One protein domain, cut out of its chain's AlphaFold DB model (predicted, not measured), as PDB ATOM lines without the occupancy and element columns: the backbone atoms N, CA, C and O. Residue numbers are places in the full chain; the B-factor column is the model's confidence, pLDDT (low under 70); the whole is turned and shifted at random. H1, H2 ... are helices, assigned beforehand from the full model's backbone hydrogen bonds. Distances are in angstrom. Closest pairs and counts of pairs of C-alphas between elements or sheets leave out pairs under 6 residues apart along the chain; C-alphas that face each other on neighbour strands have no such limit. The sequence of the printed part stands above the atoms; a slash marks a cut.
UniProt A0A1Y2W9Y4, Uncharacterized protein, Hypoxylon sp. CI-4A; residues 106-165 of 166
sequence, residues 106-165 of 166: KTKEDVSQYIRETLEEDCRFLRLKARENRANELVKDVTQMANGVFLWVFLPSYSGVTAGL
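Overview. This is residues 106 to 165 of the 166 residues of an uncharacterized protein of Hypoxylon sp. CI-4A (UniProt A0A1Y2W9Y4). Two long helices, H1 and H3, pack at a slant, with H2 across one end; at the other, H4 turns the chain back into H5, near H3. The printed part has 60 residues and five named helices, H1 to H5 along the chain: all helix. It is compact, radius of gyration of the C-alphas 11.0 A, spans 32 by 21 by 17 A.

Along the chain. Find C-alpha 108 at (131.604, 135.404, 92.374); H1 runs 18.4 A to residue 120. H3 is residues 134 to 146, 18.1 A; H2 123 to 131; H4 150 to 154; H5 156 to 163, ending at (117.055, 130.876, 111.649).

Arrangement. Look at H3: it touches H1, opposite ways at a steep tilt of 43 degrees, closest C-alphas Ser 112 and Thr 143, 5.3 A. Residues 134 to 136 alone touch H2, only at the corner. In H1 to H4 every O i to N i+4 pair is within hydrogen-bond range; in H5 1 of 4, and 4 of 5 O i to N i+3.

Size, cuts and confidence. The printed part has no cut, its links are tight, and residues 155 to 165 have pLDDT under 70.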
ATOM      1  N   LYS A 106     133.030 133.781  87.044       93.19
ATOM      2  CA  LYS A 106     132.660 135.123  86.578       93.19
ATOM      3  C   LYS A 106     131.603 135.792  87.443       93.19
ATOM      4  O   LYS A 106     131.567 137.013  87.462       93.19
ATOM      5  N   THR A 107     130.819 135.024  88.186       94.12
ATOM      6  CA  THR A 107     129.697 135.522  88.993       94.12
ATOM      7  C   THR A 107     130.009 135.629  90.487       94.12
ATOM      8  O   THR A 107     129.124 135.975  91.263       94.12
ATOM      9  N   LYS A 108     131.246 135.353  90.937       91.69
ATOM     10  CA  LYS A 108     131.604 135.404  92.374       91.69
ATOM     11  C   LYS A 108     131.324 136.761  93.016       91.69
ATOM     12  O   LYS A 108     130.772 136.805  94.112       91.69
ATOM     13  N   GLU A 109     131.701 137.844  92.339       92.62
ATOM     14  CA  GLU A 109     131.480 139.201  92.851       92.62
ATOM     15  C   GLU A 109     129.990 139.546  92.846       92.62
ATOM     16  O   GLU A 109     129.469 139.994  93.864       92.62
ATOM     17  N   ASP A 110     129.287 139.234  91.753       93.44
ATOM     18  CA  ASP A 110     127.848 139.484  91.626       93.44
ATOM     19  C   ASP A 110     127.051 138.744  92.711       93.44
ATOM     20  O   ASP A 110     126.149 139.309  93.324       93.44
ATOM     21  N   VAL A 111     127.418 137.492  93.008       92.75
ATOM     22  CA  VAL A 111     126.829 136.709  94.105       92.75
ATOM     23  C   VAL A 111     127.122 137.353  95.459       92.75
ATOM     24  O   VAL A 111     126.217 137.462  96.286       92.75
ATOM     25  N   SER A 112     128.355 137.808  95.700       91.38
ATOM     26  CA  SER A 112     128.709 138.480  96.956       91.38
ATOM     27  C   SER A 112     127.931 139.781  97.152       91.38
ATOM     28  O   SER A 112     127.423 140.049  98.245       91.38
ATOM     29  N   GLN A 113     127.808 140.576  96.087       93.19
ATOM     30  CA  GLN A 113     127.018 141.797  96.079       93.19
ATOM     31  C   GLN A 113     125.546 141.491  96.351       93.19
ATOM     32  O   GLN A 113     124.970 142.087  97.260       93.19
ATOM     33  N   TYR A 114     124.974 140.510  95.653       91.88
ATOM     34  CA  TYR A 114     123.590 140.093  95.844       91.88
ATOM     35  C   TYR A 114     123.300 139.661  97.289       91.88
ATOM     36  O   TYR A 114     122.317 140.104  97.881       91.88
ATOM     37  N   ILE A 115     124.169 138.842  97.893       90.25
ATOM     38  CA  ILE A 115     124.036 138.412  99.296       90.25
ATOM     39  C   ILE A 115     124.055 139.619 100.236       90.25
ATOM     40  O   ILE A 115     123.235 139.705 101.149       90.25
ATOM     41  N   ARG A 116     124.994 140.550 100.029       90.12
ATOM     42  CA  ARG A 116     125.123 141.746 100.865       90.12
ATOM     43  C   ARG A 116     123.868 142.608 100.792       90.12
ATOM     44  O   ARG A 116     123.331 142.952 101.837       90.12
ATOM     45  N   GLU A 117     123.411 142.917  99.583       90.50
ATOM     46  CA  GLU A 117     122.213 143.728  99.355       90.50
ATOM     47  C   GLU A 117     120.979 143.062  99.974       90.50
ATOM     48  O   GLU A 117     120.269 143.694 100.748       90.50
ATOM     49  N   THR A 118     120.803 141.757  99.751       88.31
ATOM     50  CA  THR A 118     119.682 140.984 100.312       88.31
ATOM     51  C   THR A 118     119.688 140.982 101.844       88.31
ATOM     52  O   THR A 118     118.644 141.115 102.477       88.31
ATOM     53  N   LEU A 119     120.856 140.837 102.479       86.06
ATOM     54  CA  LEU A 119     120.959 140.849 103.940       86.06
ATOM     55  C   LEU A 119     120.763 142.252 104.526       86.06
ATOM     56  O   LEU A 119     120.223 142.386 105.622       86.06
ATOM     57  N   GLU A 120     121.175 143.303 103.818       87.62
ATOM     58  CA  GLU A 120     121.003 144.692 104.256       87.62
ATOM     59  C   GLU A 120     119.538 145.159 104.252       87.62
ATOM     60  O   GLU A 120     119.219 146.133 104.937       87.62
ATOM     61  N   GLU A 121     118.635 144.435 103.588       88.06
ATOM     62  CA  GLU A 121     117.184 144.638 103.702       88.06
ATOM     63  C   GLU A 121     116.617 144.178 105.064       88.06
ATOM     64  O   GLU A 121     115.548 144.633 105.482       88.06
ATOM     65  N   ASP A 122     117.325 143.315 105.805       85.44
ATOM     66  CA  ASP A 122     116.878 142.805 107.103       85.44
ATOM     67  C   ASP A 122     117.380 143.676 108.273       85.44
ATOM     68  O   ASP A 122     118.568 143.736 108.609       85.44
ATOM     69  N   CYS A 123     116.443 144.293 108.999       84.75
ATOM     70  CA  CYS A 123     116.717 145.079 110.207       84.75
ATOM     71  C   CYS A 123     117.549 144.334 111.274       84.75
ATOM     72  O   CYS A 123     118.261 144.973 112.053       84.75
ATOM     73  N   ARG A 124     117.455 143.002 111.372       83.88
ATOM     74  CA  ARG A 124     118.256 142.176 112.295       83.88
ATOM     75  C   ARG A 124     119.718 142.159 111.875       83.88
ATOM     76  O   ARG A 124     120.587 142.352 112.725       83.88
ATOM     77  N   PHE A 125     119.974 141.989 110.583       84.75
ATOM     78  CA  PHE A 125     121.321 142.016 110.030       84.75
ATOM     79  C   PHE A 125     121.949 143.403 110.184       84.75
ATOM     80  O   PHE A 125     123.089 143.508 110.629       84.75
ATOM     81  N   LEU A 126     121.190 144.480 109.954       85.25
ATOM     82  CA  LEU A 126     121.668 145.846 110.204       85.25
ATOM     83  C   LEU A 126     122.049 146.075 111.677       85.25
ATOM     84  O   LEU A 126     123.075 146.694 111.965       85.25
ATOM     85  N   ARG A 127     121.270 145.536 112.626       85.38
ATOM     86  CA  ARG A 127     121.617 145.579 114.059       85.38
ATOM     87  C   ARG A 127     122.874 144.773 114.379       85.38
ATOM     88  O   ARG A 127     123.673 145.237 115.189       85.38
ATOM     89  N   LEU A 128     123.049 143.601 113.766       81.94
ATOM     90  CA  LEU A 128     124.258 142.786 113.912       81.94
ATOM     91  C   LEU A 128     125.480 143.537 113.368       81.94
ATOM     92  O   LEU A 128     126.476 143.670 114.071       81.94
ATOM     93  N   LYS A 129     125.361 144.124 112.173       85.00
ATOM     94  CA  LYS A 129     126.403 144.920 111.509       85.00
ATOM     95  C   LYS A 129     126.837 146.135 112.331       85.00
ATOM     96  O   LYS A 129     128.014 146.476 112.341       85.00
ATOM     97  N   ALA A 130     125.907 146.781 113.036       82.94
ATOM     98  CA  ALA A 130     126.204 147.936 113.887       82.94
ATOM     99  C   ALA A 130     126.905 147.574 115.209       82.94
ATOM    100  O   ALA A 130     127.499 148.446 115.841       82.94
ATOM    101  N   ARG A 131     126.795 146.319 115.661       78.50
ATOM    102  CA  ARG A 131     127.292 145.870 116.971       78.50
ATOM    103  C   ARG A 131     128.552 145.019 116.874       78.50
ATOM    104  O   ARG A 131     129.381 145.079 117.775       78.50
ATOM    105  N   GLU A 132     128.695 144.233 115.809       75.75
ATOM    106  CA  GLU A 132     129.726 143.205 115.679       75.75
ATOM    107  C   GLU A 132     130.275 143.124 114.246       75.75
ATOM    108  O   GLU A 132     129.542 143.254 113.266       75.75
ATOM    109  N   ASN A 133     131.563 142.781 114.109       76.38
ATOM    110  CA  ASN A 133     132.165 142.445 112.807       76.38
ATOM    111  C   ASN A 133     131.600 141.146 112.192       76.38
ATOM    112  O   ASN A 133     131.833 140.863 111.016       76.38
ATOM    113  N   ARG A 134     130.813 140.388 112.964       79.25
ATOM    114  CA  ARG A 134     130.223 139.093 112.605       79.25
ATOM    115  C   ARG A 134     129.298 139.149 111.386       79.25
ATOM    116  O   ARG A 134     129.153 138.161 110.676       79.25
ATOM    117  N   ALA A 135     128.708 140.309 111.093       81.75
ATOM    118  CA  ALA A 135     127.892 140.499 109.891       81.75
ATOM    119  C   ALA A 135     128.711 140.373 108.592       81.75
ATOM    120  O   ALA A 135     128.242 139.793 107.617       81.75
ATOM    121  N   ASN A 136     129.948 140.878 108.583       85.19
ATOM    122  CA  ASN A 136     130.832 140.756 107.423       85.19
ATOM    123  C   ASN A 136     131.365 139.325 107.270       85.19
ATOM    124  O   ASN A 136     131.538 138.855 106.148       85.19
ATOM    125  N   GLU A 137     131.595 138.629 108.387       87.00
ATOM    126  CA  GLU A 137     131.949 137.204 108.393       87.00
ATOM    127  C   GLU A 137     130.818 136.363 107.795       87.00
ATOM    128  O   GLU A 137     131.068 135.560 106.905       87.00
ATOM    129  N   LEU A 138     129.564 136.648 108.159       85.62
ATOM    130  CA  LEU A 138     128.394 135.975 107.596       85.62
ATOM    131  C   LEU A 138     128.294 136.129 106.073       85.62
ATOM    132  O   LEU A 138     128.110 135.145 105.361       85.62
ATOM    133  N   VAL A 139     128.439 137.356 105.559       87.25
ATOM    134  CA  VAL A 139     128.428 137.613 104.106       87.25
ATOM    135  C   VAL A 139     129.536 136.819 103.419       87.25
ATOM    136  O   VAL A 139     129.307 136.221 102.366       87.25
ATOM    137  N   LYS A 140     130.732 136.791 104.016       88.88
ATOM    138  CA  LYS A 140     131.877 136.058 103.480       88.88
ATOM    139  C   LYS A 140     131.621 134.550 103.456       88.88
ATOM    140  O   LYS A 140     131.863 133.933 102.423       88.88
ATOM    141  N   ASP A 141     131.109 133.986 104.544       89.06
ATOM    142  CA  ASP A 141     130.833 132.555 104.668       89.06
ATOM    143  C   ASP A 141     129.769 132.118 103.655       89.06
ATOM    144  O   ASP A 141     129.984 131.172 102.899       89.06
ATOM    145  N   VAL A 142     128.665 132.865 103.545       87.75
ATOM    146  CA  VAL A 142     127.599 132.579 102.569       87.75
ATOM    147  C   VAL A 142     128.111 132.730 101.134       87.75
ATOM    148  O   VAL A 142     127.828 131.879 100.294       87.75
ATOM    149  N   THR A 143     128.922 133.755 100.848       89.62
ATOM    150  CA  THR A 143     129.551 133.933  99.524       89.62
ATOM    151  C   THR A 143     130.462 132.752  99.185       89.62
ATOM    152  O   THR A 143     130.417 132.226  98.071       89.62
ATOM    153  N   GLN A 144     131.280 132.310 100.144       89.94
ATOM    154  CA  GLN A 144     132.193 131.187  99.965       89.94
ATOM    155  C   GLN A 144     131.432 129.883  99.726       89.94
ATOM    156  O   GLN A 144     131.800 129.115  98.840       89.94
ATOM    157  N   MET A 145     130.364 129.643 100.485       87.81
ATOM    158  CA  MET A 145     129.532 128.459 100.312       87.81
ATOM    159  C   MET A 145     128.756 128.487  98.985       87.81
ATOM    160  O   MET A 145     128.573 127.440  98.366       87.81
ATOM    161  N   ALA A 146     128.326 129.665  98.517       89.75
ATOM    162  CA  ALA A 146     127.648 129.807  97.231       89.75
ATOM    163  C   ALA A 146     128.587 129.553  96.045       89.75
ATOM    164  O   ALA A 146     128.128 129.157  94.978       89.75
ATOM    165  N   ASN A 147     129.896 129.761  96.222       90.44
ATOM    166  CA  ASN A 147     130.933 129.485  95.225       90.44
ATOM    167  C   ASN A 147     130.587 130.029  93.823       90.44
ATOM    168  O   ASN A 147     130.711 129.329  92.824       90.44
ATOM    169  N   GLY A 148     130.070 131.260  93.764       89.44
ATOM    170  CA  GLY A 148     129.660 131.909  92.514       89.44
ATOM    171  C   GLY A 148     128.363 131.385  91.886       89.44
ATOM    172  O   GLY A 148     127.925 131.920  90.873       89.44
ATOM    173  N   VAL A 149     127.685 130.402  92.473       90.12
ATOM    174  CA  VAL A 149     126.414 129.876  91.961       90.12
ATOM    175  C   VAL A 149     125.246 130.470  92.750       90.12
ATOM    176  O   VAL A 149     125.015 130.131  93.910       90.12
ATOM    177  N   PHE A 150     124.462 131.323  92.084       87.38
ATOM    178  CA  PHE A 150     123.295 131.993  92.669       87.38
ATOM    179  C   PHE A 150     122.287 131.028  93.292       87.38
ATOM    180  O   PHE A 150     121.747 131.320  94.353       87.38
ATOM    181  N   LEU A 151     122.061 129.863  92.671       85.38
ATOM    182  CA  LEU A 151     121.085 128.883  93.151       85.38
ATOM    183  C   LEU A 151     121.323 128.492  94.617       85.38
ATOM    184  O   LEU A 151     120.360 128.313  95.357       85.38
ATOM    185  N   TRP A 152     122.582 128.420  95.061       84.88
ATOM    186  CA  TRP A 152     122.879 128.111  96.457       84.88
ATOM    187  C   TRP A 152     122.339 129.176  97.405       84.88
ATOM    188  O   TRP A 152     121.777 128.807  98.421       84.88
ATOM    189  N   VAL A 153     122.393 130.460  97.049       81.94
ATOM    190  CA  VAL A 153     121.860 131.548  97.886       81.94
ATOM    191  C   VAL A 153     120.334 131.472  98.031       81.94
ATOM    192  O   VAL A 153     119.800 131.805  99.084       81.94
ATOM    193  N   PHE A 154     119.629 131.010  96.994       76.25
ATOM    194  CA  PHE A 154     118.162 130.944  96.977       76.25
ATOM    195  C   PHE A 154     117.577 129.678  97.611       76.25
ATOM    196  O   PHE A 154     116.409 129.676  98.006       76.25
ATOM    197  N   LEU A 155     118.334 128.578  97.667       69.50
ATOM    198  CA  LEU A 155     117.790 127.310  98.145       69.50
ATOM    199  C   LEU A 155     117.571 127.316  99.672       69.50
ATOM    200  O   LEU A 155     118.394 127.855 100.418       69.50
ATOM    201  N   PRO A 156     116.508 126.645 100.173       53.94
ATOM    202  CA  PRO A 156     116.136 126.652 101.591       53.94
ATOM    203  C   PRO A 156     117.228 126.165 102.547       53.94
ATOM    204  O   PRO A 156     117.149 126.432 103.734       53.94
ATOM    205  N   SER A 157     118.263 125.475 102.072       50.91
ATOM    206  CA  SER A 157     119.403 125.058 102.894       50.91
ATOM    207  C   SER A 157     120.094 126.239 103.600       50.91
ATOM    208  O   SER A 157     120.669 126.048 104.668       50.91
ATOM    209  N   TYR A 158     120.002 127.458 103.049       51.25
ATOM    210  CA  TYR A 158     120.514 128.684 103.676       51.25
ATOM    211  C   TYR A 158     119.507 129.397 104.586       51.25
ATOM    212  O   TYR A 158     119.907 130.289 105.330       51.25
ATOM    213  N   SER A 159     118.230 128.994 104.621       48.06
ATOM    214  CA  SER A 159     117.267 129.555 105.586       48.06
ATOM    215  C   SER A 159     117.626 129.207 107.038       48.06
ATOM    216  O   SER A 159     117.205 129.889 107.966       48.06
ATOM    217  N   GLY A 160     118.488 128.208 107.258       48.91
ATOM    218  CA  GLY A 160     119.096 127.947 108.565       48.91
ATOM    219  C   GLY A 160     120.012 129.079 109.053       48.91
ATOM    220  O   GLY A 160     120.137 129.296 110.254       48.91
ATOM    221  N   VAL A 161     120.612 129.848 108.138       52.53
ATOM    222  CA  VAL A 161     121.470 130.997 108.470       52.53
ATOM    223  C   VAL A 161     120.632 132.189 108.951       52.53
ATOM    224  O   VAL A 161     121.069 132.939 109.821       52.53
ATOM    225  N   THR A 162     119.395 132.331 108.461       46.81
ATOM    226  CA  THR A 162     118.428 133.314 108.977       46.81
ATOM    227  C   THR A 162     117.673 132.817 110.217       46.81
ATOM    228  O   THR A 162     117.202 133.648 110.995       46.81
ATOM    229  N   ALA A 163     117.602 131.499 110.438       47.03
ATOM    230  CA  ALA A 163     117.055 130.876 111.649       47.03
ATOM    231  C   ALA A 163     118.039 130.873 112.838       47.03
ATOM    232  O   ALA A 163     117.613 130.889 113.983       47.03
ATOM    233  N   GLY A 164     119.356 130.939 112.601       41.78
ATOM    234  CA  GLY A 164     120.371 131.116 113.656       41.78
ATOM    235  C   GLY A 164     120.375 132.499 114.331       41.78
ATOM    236  O   GLY A 164     121.277 132.796 115.115       41.78
ATOM    237  N   LEU A 165     119.402 133.352 113.995       46.38
ATOM    238  CA  LEU A 165     119.110 134.641 114.630       46.38
ATOM    239  C   LEU A 165     117.866 134.583 115.545       46.38
ATOM    240  O   LEU A 165     117.389 135.644 115.958       46.38
TER     241      LEU A 165